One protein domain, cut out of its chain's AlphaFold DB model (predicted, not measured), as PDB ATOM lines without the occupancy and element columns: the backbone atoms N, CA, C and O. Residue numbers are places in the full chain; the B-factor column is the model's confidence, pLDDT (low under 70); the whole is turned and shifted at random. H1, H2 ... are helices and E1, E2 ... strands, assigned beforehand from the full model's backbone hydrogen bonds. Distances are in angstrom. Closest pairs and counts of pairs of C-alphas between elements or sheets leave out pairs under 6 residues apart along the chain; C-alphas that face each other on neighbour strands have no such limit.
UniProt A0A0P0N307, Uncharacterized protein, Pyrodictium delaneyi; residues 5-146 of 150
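This is residues 5 to 146 of the 150 residues of an uncharacterized protein of Pyrodictium delaneyi (UniProt A0A0P0N307). A strongly twisted four-stranded sheet has two long helices, H2 and H3, steeply crossed over one face, and H1 folds back beside H2 on the side away from the sheet. The printed part has 142 residues, with three named helices and four named strands in the order H1 H2 E1 E2 H3 E3 E4. The mixed sheet runs E3 E2 E1 E4, and the class is mixed, helices and strands. The whole is compact, with a radius of gyration of the C-alphas of 14.9 A and spans of 48 by 38 by 24 A.

H1, residues 5 to 19, begins at C-alpha 5 (-20.953, -17.712, -0.363) and is 22.4 A long. H2, residues 27 to 52, is 36.1 A long. E1 is residues 57 to 63, 16.9 A, and E2 residues 74 to 80, 18.7 A. H3, residues 89 to 106, is 25.7 A long. E3, residues 121 to 125, and E4, residues 140 to 145, are 13.2 A each; E4 ends at C-alpha 145 (-31.367, -31.855, -9.001).

H1 and H2 form a helical hairpin and touch, closest at the C-alphas of Ser 19 and Phe 37, 5.8 A, at a shallow tilt of 6 degrees. H2 is on the sheet; its C-alpha 46 is 6.3 A from that of Ile 60 in E1, their closest pair. E1 and E2, a hairpin, are antiparallel, N 61 to O 77 being 2.8 A. E1 and E4 are antiparallel, N 62 to O 141 being 2.8 A. E3 and E2 are parallel, N 78 to O 124 being 2.7 A; E2, H3 and E3 make a strand-helix-strand unit, two parallel neighbours with a helix between, its crossover right-handed. H3 lies over E3 at a height over the sheet of 8.8 A, on the same face as H2: two layers, helices on one face of a sheet. H3 touches H1 with residues 103 to 106 alone, closest at the C-alphas of Ile 10 and Leu 103, 5.6 A. Every O i to N i+4 pair is within hydrogen-bond range in H2 and H3, and 7 of 11 in H1.

The C-alphas farthest apart, of Pro 26 and Asp 83, are 48.2 A apart. The printed part has no cut. The links H3 to E3 and E3 to E4 are long. pLDDT is under 70 at residues 65 to 72, 85 to 86, 127 to 139 and 146.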
ATOM      1  N   GLU A   5     -20.278 -17.053   0.758       91.44
ATOM      2  CA  GLU A   5     -20.953 -17.712  -0.363       91.44
ATOM      3  C   GLU A   5     -21.073 -16.790  -1.583       91.44
ATOM      4  O   GLU A   5     -20.874 -17.221  -2.720       91.44
ATOM      5  N   VAL A   6     -21.319 -15.499  -1.343       93.56
ATOM      6  CA  VAL A   6     -21.343 -14.462  -2.381       93.56
ATOM      7  C   VAL A   6     -19.933 -14.246  -2.938       93.56
ATOM      8  O   VAL A   6     -19.764 -14.174  -4.154       93.56
ATOM      9  N   GLU A   7     -18.905 -14.204  -2.082       94.75
ATOM     10  CA  GLU A   7     -17.504 -14.066  -2.519       94.75
ATOM     11  C   GLU A   7     -17.039 -15.246  -3.382       94.75
ATOM     12  O   GLU A   7     -16.354 -15.058  -4.395       94.75
ATOM     13  N   GLU A   8     -17.442 -16.465  -3.025       95.62
ATOM     14  CA  GLU A   8     -17.176 -17.656  -3.829       95.62
ATOM     15  C   GLU A   8     -17.833 -17.550  -5.208       95.62
ATOM     16  O   GLU A   8     -17.167 -17.759  -6.226       95.62
ATOM     17  N   CYS A   9     -19.104 -17.149  -5.262       96.88
ATOM     18  CA  CYS A   9     -19.813 -16.923  -6.516       96.88
ATOM     19  C   CYS A   9     -19.125 -15.870  -7.389       96.88
ATOM     20  O   CYS A   9     -18.823 -16.145  -8.552       96.88
ATOM     21  N   ILE A  10     -18.771 -14.710  -6.834       96.19
ATOM     22  CA  ILE A  10     -18.012 -13.673  -7.553       96.19
ATOM     23  C   ILE A  10     -16.687 -14.237  -8.087       96.19
ATOM     24  O   ILE A  10     -16.299 -13.967  -9.229       96.19
ATOM     25  N   THR A  11     -15.993 -15.060  -7.299       96.06
ATOM     26  CA  THR A  11     -14.738 -15.705  -7.708       96.06
ATOM     27  C   THR A  11     -14.946 -16.661  -8.883       96.06
ATOM     28  O   THR A  11     -14.166 -16.639  -9.840       96.06
ATOM     29  N   LEU A  12     -15.998 -17.483  -8.853       95.75
ATOM     30  CA  LEU A  12     -16.349 -18.386  -9.952       95.75
ATOM     31  C   LEU A  12     -16.676 -17.602 -11.227       95.75
ATOM     32  O   LEU A  12     -16.106 -17.887 -12.282       95.75
ATOM     33  N   PHE A  13     -17.501 -16.560 -11.123       95.81
ATOM     34  CA  PHE A  13     -17.813 -15.669 -12.240       95.81
ATOM     35  C   PHE A  13     -16.569 -14.957 -12.787       95.81
ATOM     36  O   PHE A  13     -16.398 -14.835 -13.998       95.81
ATOM     37  N   THR A  14     -15.633 -14.553 -11.927       95.56
ATOM     38  CA  THR A  14     -14.384 -13.904 -12.356       95.56
ATOM     39  C   THR A  14     -13.555 -14.824 -13.254       95.56
ATOM     40  O   THR A  14     -12.974 -14.369 -14.244       95.56
ATOM     41  N   ARG A  15     -13.537 -16.134 -12.974       94.75
ATOM     42  CA  ARG A  15     -12.818 -17.126 -13.793       94.75
ATOM     43  C   ARG A  15     -13.382 -17.227 -15.218       94.75
ATOM     44  O   ARG A  15     -12.616 -17.515 -16.142       94.75
ATOM     45  N   LEU A  16     -14.667 -16.912 -15.423       93.38
ATOM     46  CA  LEU A  16     -15.313 -16.929 -16.743       93.38
ATOM     47  C   LEU A  16     -14.761 -15.880 -17.711       93.38
ATOM     48  O   LEU A  16     -14.849 -16.090 -18.921       93.38
ATOM     49  N   LYS A  17     -14.143 -14.796 -17.220       90.94
ATOM     50  CA  LYS A  17     -13.538 -13.752 -18.070       90.94
ATOM     51  C   LYS A  17     -12.611 -14.329 -19.129       90.94
ATOM     52  O   LYS A  17     -12.656 -13.928 -20.284       90.94
ATOM     53  N   SER A  18     -11.789 -15.293 -18.719       89.00
ATOM     54  CA  SER A  18     -10.812 -15.955 -19.587       89.00
ATOM     55  C   SER A  18     -11.445 -16.800 -20.698       89.00
ATOM     56  O   SER A  18     -10.767 -17.150 -21.659       89.00
ATOM     57  N   SER A  19     -12.733 -17.124 -20.565       89.62
ATOM     58  CA  SER A  19     -13.501 -17.918 -21.523       89.62
ATOM     59  C   SER A  19     -14.461 -17.105 -22.386       89.62
ATOM     60  O   SER A  19     -15.181 -17.703 -23.179       89.62
ATOM     61  N   LEU A  20     -14.496 -15.774 -22.242       89.00
ATOM     62  CA  LEU A  20     -15.275 -14.931 -23.147       89.00
ATOM     63  C   LEU A  20     -14.753 -15.089 -24.584       89.00
ATOM     64  O   LEU A  20     -13.532 -15.102 -24.787       89.00
ATOM     65  N   PRO A  21     -15.651 -15.196 -25.576       87.56
ATOM     66  CA  PRO A  21     -15.251 -15.352 -26.961       87.56
ATOM     67  C   PRO A  21     -14.546 -14.095 -27.458       87.56
ATOM     68  O   PRO A  21     -14.814 -12.972 -27.019       87.56
ATOM     69  N   ARG A  22     -13.650 -14.254 -28.427       86.75
ATOM     70  CA  ARG A  22     -12.968 -13.101 -29.028       86.75
ATOM     71  C   ARG A  22     -13.906 -12.403 -30.010       86.75
ATOM     72  O   ARG A  22     -14.275 -12.999 -31.018       86.75
ATOM     73  N   LEU A  23     -14.215 -11.124 -29.779       82.00
ATOM     74  CA  LEU A  23     -15.142 -10.337 -30.621       82.00
ATOM     75  C   LEU A  23     -14.768 -10.292 -32.115       82.00
ATOM     76  O   LEU A  23     -15.649 -10.204 -32.960       82.00
ATOM     77  N   ASN A  24     -13.477 -10.392 -32.443       84.44
ATOM     78  CA  ASN A  24     -12.977 -10.348 -33.825       84.44
ATOM     79  C   ASN A  24     -12.658 -11.740 -34.404       84.44
ATOM     80  O   ASN A  24     -11.906 -11.845 -35.375       84.44
ATOM     81  N   SER A  25     -13.143 -12.819 -33.785       83.62
ATOM     82  CA  SER A  25     -12.949 -14.176 -34.307       83.62
ATOM     83  C   SER A  25     -13.878 -14.469 -35.498       83.62
ATOM     84  O   SER A  25     -14.920 -13.826 -35.650       83.62
ATOM     85  N   PRO A  26     -13.526 -15.434 -36.371       88.12
ATOM     86  CA  PRO A  26     -14.445 -15.933 -37.392       88.12
ATOM     87  C   PRO A  26     -15.765 -16.409 -36.774       88.12
ATOM     88  O   PRO A  26     -15.759 -16.974 -35.681       88.12
ATOM     89  N   ARG A  27     -16.885 -16.235 -37.494       84.06
ATOM     90  CA  ARG A  27     -18.244 -16.523 -36.991       84.06
ATOM     91  C   ARG A  27     -18.363 -17.894 -36.320       84.06
ATOM     92  O   ARG A  27     -18.878 -17.970 -35.212       84.06
ATOM     93  N   ASP A  28     -17.870 -18.957 -36.946       82.12
ATOM     94  CA  ASP A  28     -18.022 -20.317 -36.410       82.12
ATOM     95  C   ASP A  28     -17.205 -20.538 -35.128       82.12
ATOM     96  O   ASP A  28     -17.670 -21.177 -34.180       82.12
ATOM     97  N   SER A  29     -16.002 -19.955 -35.062       85.44
ATOM     98  CA  SER A  29     -15.178 -19.960 -33.851       85.44
ATOM     99  C   SER A  29     -15.847 -19.166 -32.733       85.44
ATOM    100  O   SER A  29     -15.955 -19.677 -31.623       85.44
ATOM    101  N   PHE A  30     -16.372 -17.976 -33.042       86.62
ATOM    102  CA  PHE A  30     -17.118 -17.152 -32.093       86.62
ATOM    103  C   PHE A  30     -18.311 -17.910 -31.509       86.62
ATOM    104  O   PHE A  30     -18.472 -17.962 -30.296       86.62
ATOM    105  N   LEU A  31     -19.137 -18.524 -32.365       83.31
ATOM    106  CA  LEU A  31     -20.324 -19.266 -31.936       83.31
ATOM    107  C   LEU A  31     -19.954 -20.456 -31.044       83.31
ATOM    108  O   LEU A  31     -20.623 -20.698 -30.042       83.31
ATOM    109  N   THR A  32     -18.869 -21.158 -31.370       85.69
ATOM    110  CA  THR A  32     -18.372 -22.282 -30.564       85.69
ATOM    111  C   THR A  32     -17.845 -21.812 -29.207       85.69
ATOM    112  O   THR A  32     -18.219 -22.362 -28.172       85.69
ATOM    113  N   GLU A  33     -16.998 -20.778 -29.188       88.38
ATOM    114  CA  GLU A  33     -16.478 -20.171 -27.956       88.38
ATOM    115  C   GLU A  33     -17.620 -19.626 -27.085       88.38
ATOM    116  O   GLU A  33     -17.628 -19.833 -25.871       88.38
ATOM    117  N   TRP A  34     -18.628 -19.006 -27.704       88.19
ATOM    118  CA  TRP A  34     -19.801 -18.490 -27.010       88.19
ATOM    119  C   TRP A  34     -20.660 -19.602 -26.416       88.19
ATOM    120  O   TRP A  34     -21.020 -19.529 -25.245       88.19
ATOM    121  N   ALA A  35     -20.936 -20.675 -27.161       85.56
ATOM    122  CA  ALA A  35     -21.665 -21.828 -26.634       85.56
ATOM    123  C   ALA A  35     -20.952 -22.450 -25.416       85.56
ATOM    124  O   ALA A  35     -21.586 -22.753 -24.404       85.56
ATOM    125  N   LEU A  36     -19.621 -22.576 -25.470       88.62
ATOM    126  CA  LEU A  36     -18.817 -23.058 -24.342       88.62
ATOM    127  C   LEU A  36     -18.874 -22.110 -23.140       88.62
ATOM    128  O   LEU A  36     -18.998 -22.579 -22.005       88.62
ATOM    129  N   PHE A  37     -18.795 -20.799 -23.375       91.69
ATOM    130  CA  PHE A  37     -18.962 -19.791 -22.332       91.69
ATOM    131  C   PHE A  37     -20.335 -19.917 -21.667       91.69
ATOM    132  O   PHE A  37     -20.395 -20.067 -20.447       91.69
ATOM    133  N   LYS A  38     -21.419 -19.937 -22.456       90.62
ATOM    134  CA  LYS A  38     -22.796 -20.016 -21.952       90.62
ATOM    135  C   LYS A  38     -23.014 -21.241 -21.078       90.62
ATOM    136  O   LYS A  38     -23.499 -21.100 -19.965       90.62
ATOM    137  N   ARG A  39     -22.563 -22.424 -21.509       89.81
ATOM    138  CA  ARG A  39     -22.664 -23.660 -20.709       89.81
ATOM    139  C   ARG A  39     -21.944 -23.555 -19.360       89.81
ATOM    140  O   ARG A  39     -22.474 -23.981 -18.333       89.81
ATOM    141  N   ARG A  40     -20.732 -22.986 -19.341       93.38
ATOM    142  CA  ARG A  40     -19.958 -22.794 -18.100       93.38
ATOM    143  C   ARG A  40     -20.619 -21.778 -17.180       93.38
ATOM    144  O   ARG A  40     -20.722 -22.016 -15.981       93.38
ATOM    145  N   ALA A  41     -21.061 -20.665 -17.748       94.50
ATOM    146  CA  ALA A  41     -21.729 -19.602 -17.025       94.50
ATOM    147  C   ALA A  41     -23.081 -20.066 -16.462       94.50
ATOM    148  O   ALA A  41     -23.344 -19.817 -15.293       94.50
ATOM    149  N   ALA A  42     -23.860 -20.842 -17.220       94.25
ATOM    150  CA  ALA A  42     -25.082 -21.498 -16.758       94.25
ATOM    151  C   ALA A  42     -24.818 -22.437 -15.572       94.25
ATOM    152  O   ALA A  42     -25.518 -22.382 -14.568       94.25
ATOM    153  N   SER A  43     -23.762 -23.254 -15.651       95.44
ATOM    154  CA  SER A  43     -23.380 -24.168 -14.562       95.44
ATOM    155  C   SER A  43     -22.994 -23.414 -13.285       95.44
ATOM    156  O   SER A  43     -23.401 -23.789 -12.187       95.44
ATOM    157  N   ILE A  44     -22.220 -22.331 -13.413       96.69
ATOM    158  CA  ILE A  44     -21.845 -21.478 -12.275       96.69
ATOM    159  C   ILE A  44     -23.074 -20.774 -11.700       96.69
ATOM    160  O   ILE A  44     -23.253 -20.777 -10.485       96.69
ATOM    161  N   ALA A  45     -23.929 -20.215 -12.555       96.31
ATOM    162  CA  ALA A  45     -25.164 -19.564 -12.148       96.31
ATOM    163  C   ALA A  45     -26.081 -20.526 -11.389       96.31
ATOM    164  O   ALA A  45     -26.522 -20.191 -10.296       96.31
ATOM    165  N   ALA A  46     -26.289 -21.742 -11.898       95.25
ATOM    166  CA  ALA A  46     -27.095 -22.762 -11.234       95.25
ATOM    167  C   ALA A  46     -26.552 -23.120  -9.840       95.25
ATOM    168  O   ALA A  46     -27.312 -23.170  -8.874       95.25
ATOM    169  N   ASN A  47     -25.231 -23.293  -9.706       94.38
ATOM    170  CA  ASN A  47     -24.598 -23.531  -8.406       94.38
ATOM    171  C   ASN A  47     -24.795 -22.350  -7.445       94.38
ATOM    172  O   ASN A  47     -25.107 -22.554  -6.274       94.38
ATOM    173  N   CYS A  48     -24.632 -21.121  -7.938       95.81
ATOM    174  CA  CYS A  48     -24.815 -19.912  -7.141       95.81
ATOM    175  C   CYS A  48     -26.263 -19.711  -6.702       95.81
ATOM    176  O   CYS A  48     -26.495 -19.414  -5.538       95.81
ATOM    177  N   ILE A  49     -27.230 -19.941  -7.591       94.06
ATOM    178  CA  ILE A  49     -28.658 -19.926  -7.263       94.06
ATOM    179  C   ILE A  49     -28.951 -20.945  -6.160       94.06
ATOM    180  O   ILE A  49     -29.503 -20.584  -5.126       94.06
ATOM    181  N   ASN A  50     -28.537 -22.202  -6.345       90.75
ATOM    182  CA  ASN A  50     -28.811 -23.271  -5.385       90.75
ATOM    183  C   ASN A  50     -28.179 -23.006  -4.007       90.75
ATOM    184  O   ASN A  50     -28.724 -23.409  -2.983       90.75
ATOM    185  N   LYS A  51     -27.027 -22.326  -3.987       90.44
ATOM    186  CA  LYS A  51     -26.326 -21.971  -2.756       90.44
ATOM    187  C   LYS A  51     -26.955 -20.776  -2.043       90.44
ATOM    188  O   LYS A  51     -27.172 -20.847  -0.842       90.44
ATOM    189  N   LEU A  52     -27.244 -19.701  -2.776       91.62
ATOM    190  CA  LEU A  52     -27.723 -18.433  -2.215       91.62
ATOM    191  C   LEU A  52     -29.227 -18.437  -1.920       91.62
ATOM    192  O   LEU A  52     -29.684 -17.658  -1.088       91.62
ATOM    193  N   LEU A  53     -29.992 -19.310  -2.578       88.88
ATOM    194  CA  LEU A  53     -31.434 -19.477  -2.384       88.88
ATOM    195  C   LEU A  53     -31.752 -20.919  -1.946       88.88
ATOM    196  O   LEU A  53     -32.488 -21.641  -2.634       88.88
ATOM    197  N   PRO A  54     -31.180 -21.384  -0.817       84.12
ATOM    198  CA  PRO A  54     -31.318 -22.766  -0.397       84.12
ATOM    199  C   PRO A  54     -32.778 -23.072  -0.061       84.12
ATOM    200  O   PRO A  54     -33.446 -22.334   0.661       84.12
ATOM    201  N   GLY A  55     -33.274 -24.194  -0.577       84.19
ATOM    202  CA  GLY A  55     -34.632 -24.650  -0.299       84.19
ATOM    203  C   GLY A  55     -35.734 -23.915  -1.064       84.19
ATOM    204  O   GLY A  55     -36.889 -24.220  -0.808       84.19
ATOM    205  N   LEU A  56     -35.404 -23.021  -2.003       86.50
ATOM    206  CA  LEU A  56     -36.364 -22.465  -2.968       86.50
ATOM    207  C   LEU A  56     -36.471 -23.337  -4.232       86.50
ATOM    208  O   LEU A  56     -37.540 -23.498  -4.818       86.50
ATOM    209  N   ILE A  57     -35.346 -23.918  -4.641       87.62
ATOM    210  CA  ILE A  57     -35.157 -24.506  -5.964       87.62
ATOM    211  C   ILE A  57     -35.213 -26.030  -5.885       87.62
ATOM    212  O   ILE A  57     -34.500 -26.643  -5.092       87.62
ATOM    213  N   GLU A  58     -36.044 -26.644  -6.719       87.62
ATOM    214  CA  GLU A  58     -36.097 -28.094  -6.907       87.62
ATOM    215  C   GLU A  58     -35.143 -28.543  -8.013       87.62
ATOM    216  O   GLU A  58     -34.429 -29.528  -7.861       87.62
ATOM    217  N   ALA A  59     -35.093 -27.829  -9.133       88.62
ATOM    218  CA  ALA A  59     -34.220 -28.179 -10.245       88.62
ATOM    219  C   ALA A  59     -33.879 -26.949 -11.079       88.62
ATOM    220  O   ALA A  59     -34.656 -26.000 -11.160       88.62
ATOM    221  N   ILE A  60     -32.718 -26.982 -11.730       91.12
ATOM    222  CA  ILE A  60     -32.292 -25.943 -12.673       91.12
ATOM    223  C   ILE A  60     -31.864 -26.622 -13.963       91.12
ATOM    224  O   ILE A  60     -31.094 -27.587 -13.932       91.12
ATOM    225  N   TYR A  61     -32.321 -26.095 -15.091       90.00
ATOM    226  CA  TYR A  61     -31.980 -26.561 -16.424       90.00
ATOM    227  C   TYR A  61     -31.418 -25.408 -17.247       90.00
ATOM    228  O   TYR A  61     -31.896 -24.284 -17.164       90.00
ATOM    229  N   TYR A  62     -30.427 -25.702 -18.076       89.81
ATOM    230  CA  TYR A  62     -29.917 -24.790 -19.093       89.81
ATOM    231  C   TYR A  62     -30.524 -25.145 -20.448       89.81
ATOM    232  O   TYR A  62     -30.437 -26.304 -20.860       89.81
ATOM    233  N   ILE A  63     -31.120 -24.174 -21.145       82.75
ATOM    234  CA  ILE A  63     -31.620 -24.386 -22.508       82.75
ATOM    235  C   ILE A  63     -30.534 -23.990 -23.502       82.75
ATOM    236  O   ILE A  63     -30.121 -22.835 -23.591       82.75
ATOM    237  N   GLU A  64     -30.108 -24.943 -24.324       74.88
ATOM    238  CA  GLU A  64     -29.254 -24.633 -25.463       74.88
ATOM    239  C   GLU A  64     -30.108 -24.353 -26.706       74.88
ATOM    240  O   GLU A  64     -30.490 -25.260 -27.448       74.88
ATOM    241  N   LEU A  65     -30.430 -23.077 -26.938       66.06
ATOM    242  CA  LEU A  65     -31.121 -22.653 -28.155       66.06
ATOM    243  C   LEU A  65     -30.177 -22.776 -29.362       66.06
ATOM    244  O   LEU A  65     -29.125 -22.140 -29.425       66.06
ATOM    245  N   SER A  66     -30.563 -23.621 -30.319       53.00
ATOM    246  CA  SER A  66     -29.764 -23.982 -31.499       53.00
ATOM    247  C   SER A  66     -29.862 -22.985 -32.661       53.00
ATOM    248  O   SER A  66     -29.143 -23.138 -33.650       53.00
ATOM    249  N   ASP A  67     -30.697 -21.944 -32.558       49.72
ATOM    250  CA  ASP A  67     -30.970 -21.067 -33.694       49.72
ATOM    251  C   ASP A  67     -30.032 -19.857 -33.813       49.72
ATOM    252  O   ASP A  67     -29.863 -19.015 -32.927       49.72
ATOM    253  N   SER A  68     -29.457 -19.795 -35.013       47.81
ATOM    254  CA  SER A  68     -28.308 -19.026 -35.500       47.81
ATOM    255  C   SER A  68     -28.303 -17.499 -35.326       47.81
ATOM    256  O   SER A  68     -27.329 -16.873 -35.760       47.81
ATOM    257  N   HIS A  69     -29.311 -16.895 -34.686       44.00
ATOM    258  CA  HIS A  69     -29.425 -15.439 -34.536       44.00
ATOM    259  C   HIS A  69     -30.023 -14.912 -33.212       44.00
ATOM    260  O   HIS A  69     -29.985 -13.697 -33.033       44.00
ATOM    261  N   VAL A  70     -30.512 -15.749 -32.281       45.66
ATOM    262  CA  VAL A  70     -31.306 -15.253 -31.125       45.66
ATOM    263  C   VAL A  70     -30.738 -15.592 -29.734       45.66
ATOM    264  O   VAL A  70     -30.962 -14.826 -28.813       45.66
ATOM    265  N   GLY A  71     -29.910 -16.624 -29.553       55.53
ATOM    266  CA  GLY A  71     -29.420 -17.014 -28.213       55.53
ATOM    267  C   GLY A  71     -28.207 -16.219 -27.713       55.53
ATOM    268  O   GLY A  71     -27.086 -16.755 -27.666       55.53
ATOM    269  N   ARG A  72     -28.405 -14.942 -27.394       67.88
ATOM    270  CA  ARG A  72     -27.363 -14.017 -26.921       67.88
ATOM    271  C   ARG A  72     -27.210 -14.009 -25.398       67.88
ATOM    272  O   ARG A  72     -26.160 -13.629 -24.902       67.88
ATOM    273  N   ASP A  73     -28.215 -14.472 -24.699       84.75
ATOM    274  CA  ASP A  73     -28.343 -14.673 -23.264       84.75
ATOM    275  C   ASP A  73     -28.066 -16.128 -22.880       84.75
ATOM    276  O   ASP A  73     -27.800 -17.010 -23.710       84.75
ATOM    277  N   ILE A  74     -28.031 -16.337 -21.570       88.88
ATOM    278  CA  ILE A  74     -27.959 -17.637 -20.930       88.88
ATOM    279  C   ILE A  74     -29.325 -17.926 -20.312       88.88
ATOM    280  O   ILE A  74     -29.621 -17.450 -19.217       88.88
ATOM    281  N   ASP A  75     -30.114 -18.740 -21.002       87.56
ATOM    282  CA  ASP A  75     -31.439 -19.158 -20.560       87.56
ATOM    283  C   ASP A  75     -31.360 -20.246 -19.481       87.56
ATOM    284  O   ASP A  75     -30.806 -21.336 -19.706       87.56
ATOM    285  N   LEU A  76     -31.957 -19.986 -18.319       89.94
ATOM    286  CA  LEU A  76     -32.140 -20.978 -17.264       89.94
ATOM    287  C   LEU A  76     -33.630 -21.196 -16.986       89.94
ATOM    288  O   LEU A  76     -34.364 -20.263 -16.679       89.94
ATOM    289  N   LEU A  77     -34.052 -22.458 -17.016       88.88
ATOM    290  CA  LEU A  77     -35.338 -22.881 -16.470       88.88
ATOM    291  C   LEU A  77     -35.150 -23.325 -15.024       88.88
ATOM    292  O   LEU A  77     -34.251 -24.111 -14.721       88.88
ATOM    293  N   ILE A  78     -36.045 -22.899 -14.150       88.75
ATOM    294  CA  ILE A  78     -36.021 -23.186 -12.725       88.75
ATOM    295  C   ILE A  78     -37.338 -23.854 -12.328       88.75
ATOM    296  O   ILE A  78     -38.428 -23.321 -12.534       88.75
ATOM    297  N   ALA A  79     -37.234 -25.041 -11.740       86.75
ATOM    298  CA  ALA A  79     -38.318 -25.662 -10.996       86.75
ATOM    299  C   ALA A  79     -38.239 -25.161  -9.553       86.75
ATOM    300  O   ALA A  79     -37.210 -25.353  -8.897       86.75
ATOM    301  N   LEU A  80     -39.294 -24.514  -9.067       86.56
ATOM    302  CA  LEU A  80     -39.424 -24.195  -7.648       86.56
ATOM    303  C   LEU A  80     -40.013 -25.392  -6.915       86.56
ATOM    304  O   LEU A  80     -40.730 -26.189  -7.512       86.56
ATOM    305  N   ARG A  81     -39.724 -25.506  -5.623       83.56
ATOM    306  CA  ARG A  81     -40.277 -26.601  -4.827       83.56
ATOM    307  C   ARG A  81     -41.789 -26.464  -4.642       83.56
ATOM    308  O   ARG A  81     -42.318 -25.375  -4.421       83.56
ATOM    309  N   ASP A  82     -42.463 -27.609  -4.641       72.81
ATOM    310  CA  ASP A  82     -43.919 -27.740  -4.496       72.81
ATOM    311  C   ASP A  82     -44.514 -27.116  -3.223       72.81
ATOM    312  O   ASP A  82     -45.720 -26.873  -3.166       72.81
ATOM    313  N   ASP A  83     -43.728 -26.885  -2.172       75.81
ATOM    314  CA  ASP A  83     -44.178 -26.266  -0.922       75.81
ATOM    315  C   ASP A  83     -44.282 -24.730  -1.000       75.81
ATOM    316  O   ASP A  83     -44.721 -24.093  -0.043       75.81
ATOM    317  N   ILE A  84     -43.963 -24.139  -2.158       71.94
ATOM    318  CA  ILE A  84     -43.780 -22.692  -2.358       71.94
ATOM    319  C   ILE A  84     -44.929 -22.060  -3.184       71.94
ATOM    320  O   ILE A  84     -44.824 -20.952  -3.697       71.94
ATOM    321  N   LYS A  85     -46.093 -22.722  -3.260       58.94
ATOM    322  CA  LYS A  85     -47.236 -22.397  -4.157       58.94
ATOM    323  C   LYS A  85     -47.847 -20.988  -4.064       58.94
ATOM    324  O   LYS A  85     -48.793 -20.700  -4.789       58.94
ATOM    325  N   SER A  86     -47.392 -20.134  -3.152       69.38
ATOM    326  CA  SER A  86     -47.928 -18.785  -2.944       69.38
ATOM    327  C   SER A  86     -46.979 -17.658  -3.355       69.38
ATOM    328  O   SER A  86     -47.261 -16.511  -3.016       69.38
ATOM    329  N   ILE A  87     -45.848 -17.959  -4.000       77.00
ATOM    330  CA  ILE A  87     -44.887 -16.939  -4.437       77.00
ATOM    331  C   ILE A  87     -45.207 -16.478  -5.862       77.00
ATOM    332  O   ILE A  87     -45.577 -17.281  -6.717       77.00
ATOM    333  N   ASP A  88     -45.071 -15.172  -6.097       85.31
ATOM    334  CA  ASP A  88     -45.148 -14.592  -7.432       85.31
ATOM    335  C   ASP A  88     -43.940 -15.042  -8.268       85.31
ATOM    336  O   ASP A  88     -42.789 -14.734  -7.958       85.31
ATOM    337  N   MET A  89     -44.211 -15.807  -9.324       83.44
ATOM    338  CA  MET A  89     -43.172 -16.364 -10.189       83.44
ATOM    339  C   MET A  89     -42.386 -15.277 -10.924       83.44
ATOM    340  O   MET A  89     -41.191 -15.449 -11.145       83.44
ATOM    341  N   GLU A  90     -43.028 -14.159 -11.269       85.75
ATOM    342  CA  GLU A  90     -42.372 -13.048 -11.965       85.75
ATOM    343  C   GLU A  90     -41.363 -12.353 -11.048       85.75
ATOM    344  O   GLU A  90     -40.227 -12.112 -11.443       85.75
ATOM    345  N   GLU A  91     -41.729 -12.148  -9.780       88.00
ATOM    346  CA  GLU A  91     -40.818 -11.602  -8.769       88.00
ATOM    347  C   GLU A  91     -39.599 -12.516  -8.554       88.00
ATOM    348  O   GLU A  91     -38.475 -12.035  -8.383       88.00
ATOM    349  N   VAL A  92     -39.789 -13.840  -8.591       88.38
ATOM    350  CA  VAL A  92     -38.689 -14.812  -8.474       88.38
ATOM    351  C   VAL A  92     -37.762 -14.748  -9.685       88.38
ATOM    352  O   VAL A  92     -36.543 -14.710  -9.505       88.38
ATOM    353  N   GLU A  93     -38.319 -14.723 -10.898       90.00
ATOM    354  CA  GLU A  93     -37.564 -14.584 -12.150       90.00
ATOM    355  C   GLU A  93     -36.698 -13.313 -12.109       90.00
ATOM    356  O   GLU A  93     -35.469 -13.403 -12.186       90.00
ATOM    357  N   GLU A  94     -37.308 -12.152 -11.849       90.62
ATOM    358  CA  GLU A  94     -36.620 -10.856 -11.777       90.62
ATOM    359  C   GLU A  94     -35.551 -10.812 -10.675       90.62
ATOM    360  O   GLU A  94     -34.449 -10.285 -10.874       90.62
ATOM    361  N   THR A  95     -35.842 -11.386  -9.504       91.81
ATOM    362  CA  THR A  95     -34.897 -11.418  -8.381       91.81
ATOM    363  C   THR A  95     -33.662 -12.244  -8.722       91.81
ATOM    364  O   THR A  95     -32.533 -11.818  -8.451       91.81
ATOM    365  N   ILE A  96     -33.845 -13.418  -9.331       93.56
ATOM    366  CA  ILE A  96     -32.736 -14.293  -9.716       93.56
ATOM    367  C   ILE A  96     -31.928 -13.667 -10.860       93.56
ATOM    368  O   ILE A  96     -30.694 -13.675 -10.801       93.56
ATOM    369  N   GLU A  97     -32.585 -13.073 -11.857       93.19
ATOM    370  CA  GLU A  97     -31.915 -12.336 -12.936       93.19
ATOM    371  C   GLU A  97     -31.049 -11.201 -12.397       93.19
ATOM    372  O   GLU A  97     -29.870 -11.085 -12.752       93.19
ATOM    373  N   SER A  98     -31.612 -10.387 -11.505       92.56
ATOM    374  CA  SER A  98     -30.923  -9.264 -10.873       92.56
ATOM    375  C   SER A  98     -29.725  -9.737 -10.048       92.56
ATOM    376  O   SER A  98     -28.622  -9.198 -10.182       92.56
ATOM    377  N   LEU A  99     -29.895 -10.804  -9.260       94.88
ATOM    378  CA  LEU A  99     -28.821 -11.411  -8.474       94.88
ATOM    379  C   LEU A  99     -27.654 -11.862  -9.363       94.88
ATOM    380  O   LEU A  99     -26.505 -11.481  -9.124       94.88
ATOM    381  N   LEU A 100     -27.928 -12.664 -10.393       95.69
ATOM    382  CA  LEU A 100     -26.891 -13.193 -11.279       95.69
ATOM    383  C   LEU A 100     -26.212 -12.098 -12.098       95.69
ATOM    384  O   LEU A 100     -24.988 -12.109 -12.257       95.69
ATOM    385  N   THR A 101     -26.991 -11.133 -12.583       92.88
ATOM    386  CA  THR A 101     -26.468  -9.958 -13.282       92.88
ATOM    387  C   THR A 101     -25.529  -9.190 -12.365       92.88
ATOM    388  O   THR A 101     -24.402  -8.877 -12.759       92.88
ATOM    389  N   LYS A 102     -25.909  -8.990 -11.098       94.00
ATOM    390  CA  LYS A 102     -25.057  -8.291 -10.143       94.00
ATOM    391  C   LYS A 102     -23.762  -9.039  -9.841       94.00
ATOM    392  O   LYS A 102     -22.702  -8.416  -9.758       94.00
ATOM    393  N   LEU A 103     -23.817 -10.364  -9.714       95.31
ATOM    394  CA  LEU A 103     -22.625 -11.200  -9.546       95.31
ATOM    395  C   LEU A 103     -21.682 -11.087 -10.752       95.31
ATOM    396  O   LEU A 103     -20.471 -10.940 -10.571       95.31
ATOM    397  N   ALA A 104     -22.220 -11.098 -11.974       93.50
ATOM    398  CA  ALA A 104     -21.439 -10.936 -13.197       93.50
ATOM    399  C   ALA A 104     -20.783  -9.544 -13.294       93.50
ATOM    400  O   ALA A 104     -19.597  -9.444 -13.629       93.50
ATOM    401  N   GLU A 105     -21.514  -8.481 -12.947       92.50
ATOM    402  CA  GLU A 105     -20.994  -7.109 -12.883       92.50
ATOM    403  C   GLU A 105     -19.865  -6.966 -11.860       92.50
ATOM    404  O   GLU A 105     -18.807  -6.423 -12.180       92.50
ATOM    405  N   LEU A 106     -20.062  -7.473 -10.638       94.56
ATOM    406  CA  LEU A 106     -19.054  -7.435  -9.572       94.56
ATOM    407  C   LEU A 106     -17.815  -8.250  -9.942       94.56
ATOM    408  O   LEU A 106     -16.689  -7.850  -9.647       94.56
ATOM    409  N   ALA A 107     -18.007  -9.358 -10.655       93.56
ATOM    410  CA  ALA A 107     -16.920 -10.118 -11.245       93.56
ATOM    411  C   ALA A 107     -16.233  -9.372 -12.398       93.56
ATOM    412  O   ALA A 107     -15.169  -9.801 -12.830       93.56
ATOM    413  N   GLY A 108     -16.781  -8.257 -12.894       91.50
ATOM    414  CA  GLY A 108     -16.254  -7.425 -13.976       91.50
ATOM    415  C   GLY A 108     -16.440  -8.025 -15.370       91.50
ATOM    416  O   GLY A 108     -15.602  -7.798 -16.246       91.50
ATOM    417  N   LEU A 109     -17.466  -8.852 -15.571       90.62
ATOM    418  CA  LEU A 109     -17.824  -9.376 -16.887       90.62
ATOM    419  C   LEU A 109     -18.540  -8.288 -17.694       90.62
ATOM    420  O   LEU A 109     -19.649  -7.890 -17.361       90.62
ATOM    421  N   ASN A 110     -17.922  -7.829 -18.783       86.06
ATOM    422  CA  ASN A 110     -18.567  -6.910 -19.721       86.06
ATOM    423  C   ASN A 110     -19.318  -7.706 -20.797       86.06
ATOM    424  O   ASN A 110     -18.797  -7.947 -21.888       86.06
ATOM    425  N   PHE A 111     -20.517  -8.171 -20.459       81.69
ATOM    426  CA  PHE A 111     -21.305  -9.057 -21.312       81.69
ATOM    427  C   PHE A 111     -22.164  -8.324 -22.356       81.69
ATOM    428  O   PHE A 111     -22.553  -8.933 -23.351       81.69
ATOM    429  N   HIS A 112     -22.406  -7.019 -22.192       84.12
ATOM    430  CA  HIS A 112     -23.236  -6.215 -23.104       84.12
ATOM    431  C   HIS A 112     -22.690  -6.133 -24.539       84.12
ATOM    432  O   HIS A 112     -23.426  -5.823 -25.468       84.12
ATOM    433  N   ALA A 113     -21.404  -6.433 -24.749       81.50
ATOM    434  CA  ALA A 113     -20.835  -6.551 -26.092       81.50
ATOM    435  C   ALA A 113     -21.275  -7.835 -26.828       81.50
ATOM    436  O   ALA A 113     -21.151  -7.915 -28.050       81.50
ATOM    437  N   TYR A 114     -21.764  -8.836 -26.090       80.38
ATOM    438  CA  TYR A 114     -22.082 -10.174 -26.588       80.38
ATOM    439  C   TYR A 114     -23.584 -10.444 -26.595       80.38
ATOM    440  O   TYR A 114     -24.058 -11.113 -27.510       80.38
ATOM    441  N   THR A 115     -24.329  -9.894 -25.628       78.69
ATOM    442  CA  THR A 115     -25.788 -10.039 -25.548       78.69
ATOM    443  C   THR A 115     -26.546  -8.825 -26.108       78.69
ATOM    444  O   THR A 115     -25.970  -7.758 -26.305       78.69
ATOM    445  N   SER A 116     -27.815  -9.006 -26.477       71.38
ATOM    446  CA  SER A 116     -28.768  -7.923 -26.776       71.38
ATOM    447  C   SER A 116     -29.805  -7.752 -25.667       71.38
ATOM    448  O   SER A 116     -30.555  -6.780 -25.701       71.38
ATOM    449  N   SER A 117     -29.847  -8.687 -24.716       74.94
ATOM    450  CA  SER A 117     -30.687  -8.607 -23.529       74.94
ATOM    451  C   SER A 117     -30.116  -7.578 -22.542       74.94
ATOM    452  O   SER A 117     -28.891  -7.379 -22.498       74.94
ATOM    453  N   PRO A 118     -30.970  -6.879 -21.766       77.19
ATOM    454  CA  PRO A 118     -30.502  -6.053 -20.654       77.19
ATOM    455  C   PRO A 118     -29.686  -6.868 -19.638       77.19
ATOM    456  O   PRO A 118     -28.733  -6.336 -19.067       77.19
ATOM    457  N   ASN A 119     -30.006  -8.157 -19.489       83.00
ATOM    458  CA  ASN A 119     -29.374  -9.084 -18.560       83.00
ATOM    459  C   ASN A 119     -28.525 -10.122 -19.317       83.00
ATOM    460  O   ASN A 119     -28.763 -10.442 -20.480       83.00
ATOM    461  N   LEU A 120     -27.486 -10.658 -18.666       87.31
ATOM    462  CA  LEU A 120     -26.734 -11.793 -19.225       87.31
ATOM    463  C   LEU A 120     -27.551 -13.093 -19.160       87.31
ATOM    464  O   LEU A 120     -27.389 -13.971 -20.008       87.31
ATOM    465  N   PHE A 121     -28.377 -13.217 -18.127       90.06
ATOM    466  CA  PHE A 121     -29.194 -14.385 -17.841       90.06
ATOM    467  C   PHE A 121     -30.658 -14.045 -18.071       90.06
ATOM    468  O   PHE A 121     -31.082 -12.956 -17.692       90.06
ATOM    469  N   GLU A 122     -31.389 -14.992 -18.640       88.38
ATOM    470  CA  GLU A 122     -32.846 -14.955 -18.738       88.38
ATOM    471  C   GLU A 122     -33.384 -16.131 -17.915       88.38
ATOM    472  O   GLU A 122     -32.926 -17.271 -18.076       88.38
ATOM    473  N   ILE A 123     -34.261 -15.847 -16.951       88.19
ATOM    474  CA  ILE A 123     -34.751 -16.832 -15.984       88.19
ATOM    475  C   ILE A 123     -36.221 -17.123 -16.241       88.19
ATOM    476  O   ILE A 123     -37.043 -16.231 -16.431       88.19
ATOM    477  N   HIS A 124     -36.559 -18.404 -16.200       85.50
ATOM    478  CA  HIS A 124     -37.906 -18.881 -16.458       85.50
ATOM    479  C   HIS A 124     -38.307 -19.926 -15.428       85.50
ATOM    480  O   HIS A 124     -37.547 -20.849 -15.145       85.50
ATOM    481  N   THR A 125     -39.521 -19.846 -14.904       83.44
ATOM    482  CA  THR A 125     -40.083 -20.853 -13.995       83.44
ATOM    483  C   THR A 125     -40.896 -21.905 -14.756       83.44
ATOM    484  O   THR A 125     -41.593 -21.586 -15.711       83.44
ATOM    485  N   ILE A 126     -40.842 -23.184 -14.356       76.81
ATOM    486  CA  ILE A 126     -41.478 -24.294 -15.113       76.81
ATOM    487  C   ILE A 126     -43.018 -24.202 -15.185       76.81
ATOM    488  O   ILE A 126     -43.616 -24.729 -16.125       76.81
ATOM    489  N   GLU A 127     -43.676 -23.503 -14.256       64.81
ATOM    490  CA  GLU A 127     -45.126 -23.256 -14.337       64.81
ATOM    491  C   GLU A 127     -45.492 -22.259 -15.451       64.81
ATOM    492  O   GLU A 127     -46.527 -22.407 -16.113       64.81
ATOM    493  N   ARG A 128     -44.617 -21.282 -15.726       53.44
ATOM    494  CA  ARG A 128     -44.686 -20.432 -16.914       53.44
ATOM    495  C   ARG A 128     -44.031 -21.186 -18.067       53.44
ATOM    496  O   ARG A 128     -42.824 -21.190 -18.253       53.44
ATOM    497  N   GLY A 129     -44.847 -21.836 -18.894       45.94
ATOM    498  CA  GLY A 129     -44.392 -22.384 -20.171       45.94
ATOM    499  C   GLY A 129     -43.847 -21.276 -21.078       45.94
ATOM    500  O   GLY A 129     -44.606 -20.667 -21.834       45.94
ATOM    501  N   VAL A 130     -42.543 -21.009 -21.007       44.75
ATOM    502  CA  VAL A 130     -41.897 -19.966 -21.802       44.75
ATOM    503  C   VAL A 130     -41.751 -20.429 -23.259       44.75
ATOM    504  O   VAL A 130     -41.171 -21.468 -23.586       44.75
ATOM    505  N   TYR A 131     -42.387 -19.628 -24.118       42.84
ATOM    506  CA  TYR A 131     -42.567 -19.728 -25.567       42.84
ATOM    507  C   TYR A 131     -43.408 -20.905 -26.091       42.84
ATOM    508  O   TYR A 131     -42.935 -22.001 -26.385       42.84
ATOM    509  N   GLY A 132     -44.694 -20.617 -26.329       35.47
ATOM    510  CA  GLY A 132     -45.479 -21.184 -27.429       35.47
ATOM    511  C   GLY A 132     -45.244 -22.664 -27.752       35.47
ATOM    512  O   GLY A 132     -44.803 -22.998 -28.845       35.47
ATOM    513  N   SER A 133     -45.629 -23.577 -26.861       35.81
ATOM    514  CA  SER A 133     -45.946 -24.989 -27.168       35.81
ATOM    515  C   SER A 133     -44.868 -25.897 -27.796       35.81
ATOM    516  O   SER A 133     -45.180 -27.054 -28.088       35.81
ATOM    517  N   LYS A 134     -43.622 -25.454 -28.020       40.50
ATOM    518  CA  LYS A 134     -42.588 -26.294 -28.666       40.50
ATOM    519  C   LYS A 134     -41.146 -26.072 -28.203       40.50
ATOM    520  O   LYS A 134     -40.256 -26.645 -28.834       40.50
ATOM    521  N   THR A 135     -40.884 -25.377 -27.096       44.62
ATOM    522  CA  THR A 135     -39.588 -25.492 -26.401       44.62
ATOM    523  C   THR A 135     -39.523 -26.884 -25.773       44.62
ATOM    524  O   THR A 135     -39.829 -27.108 -24.607       44.62
ATOM    525  N   ARG A 136     -39.271 -27.893 -26.611       47.69
ATOM    526  CA  ARG A 136     -39.134 -29.276 -26.170       47.69
ATOM    527  C   ARG A 136     -37.930 -29.296 -25.235       47.69
ATOM    528  O   ARG A 136     -36.827 -28.990 -25.680       47.69
ATOM    529  N   LEU A 137     -38.127 -29.764 -24.003       53.62
ATOM    530  CA  LEU A 137     -37.075 -30.123 -23.036       53.62
ATOM    531  C   LEU A 137     -35.960 -31.026 -23.626       53.62
ATOM    532  O   LEU A 137     -34.963 -31.275 -22.969       53.62
ATOM    533  N   TYR A 138     -36.097 -31.492 -24.873       54.31
ATOM    534  CA  TYR A 138     -35.083 -32.207 -25.651       54.31
ATOM    535  C   TYR A 138     -33.712 -31.514 -25.721       54.31
ATOM    536  O   TYR A 138     -32.716 -32.208 -25.899       54.31
ATOM    537  N   TYR A 139     -33.652 -30.183 -25.601       65.12
ATOM    538  CA  TYR A 139     -32.393 -29.417 -25.566       65.12
ATOM    539  C   TYR A 139     -32.105 -28.779 -24.198       65.12
ATOM    540  O   TYR A 139     -31.199 -27.956 -24.078       65.12
ATOM    541  N   ALA A 140     -32.877 -29.144 -23.168       76.81
ATOM    542  CA  ALA A 140     -32.637 -28.704 -21.803       76.81
ATOM    543  C   ALA A 140     -31.651 -29.664 -21.122       76.81
ATOM    544  O   ALA A 140     -31.866 -30.875 -21.071       76.81
ATOM    545  N   ILE A 141     -30.562 -29.119 -20.592       84.56
ATOM    546  CA  ILE A 141     -29.558 -29.853 -19.823       84.56
ATOM    547  C   ILE A 141     -29.839 -29.592 -18.349       84.56
ATOM    548  O   ILE A 141     -29.736 -28.453 -17.899       84.56
ATOM    549  N   GLN A 142     -30.186 -30.630 -17.589       86.44
ATOM    550  CA  GLN A 142     -30.352 -30.495 -16.143       86.44
ATOM    551  C   GLN A 142     -28.992 -30.232 -15.483       86.44
ATOM    552  O   GLN A 142     -28.050 -31.005 -15.664       86.44
ATOM    553  N   LEU A 143     -28.894 -29.135 -14.733       89.44
ATOM    554  CA  LEU A 143     -27.679 -28.701 -14.039       89.44
ATOM    555  C   LEU A 143     -27.717 -29.029 -12.545       89.44
ATOM    556  O   LEU A 143     -26.701 -29.428 -11.984       89.44
ATOM    557  N   ILE A 144     -28.882 -28.872 -11.913       85.81
ATOM    558  CA  ILE A 144     -29.113 -29.181 -10.497       85.81
ATOM    559  C   ILE A 144     -30.345 -30.074 -10.373       85.81
ATOM    560  O   ILE A 144     -31.361 -29.846 -11.035       85.81
ATOM    561  N   ASN A 145     -30.244 -31.071  -9.493       77.75
ATOM    562  CA  ASN A 145     -31.367 -31.855  -9.001       77.75
ATOM    563  C   ASN A 145     -31.414 -31.737  -7.469       77.75
ATOM    564  O   ASN A 145     -30.468 -32.135  -6.784       77.75
ATOM    565  N   GLY A 146     -32.500 -31.176  -6.944       58.41
ATOM    566  CA  GLY A 146     -32.749 -30.956  -5.518       58.41
ATOM    567  C   GLY A 146     -32.858 -32.249  -4.713       58.41
ATOM    568  O   GLY A 146     -32.743 -32.215  -3.492       58.41
TER     569      GLY A 146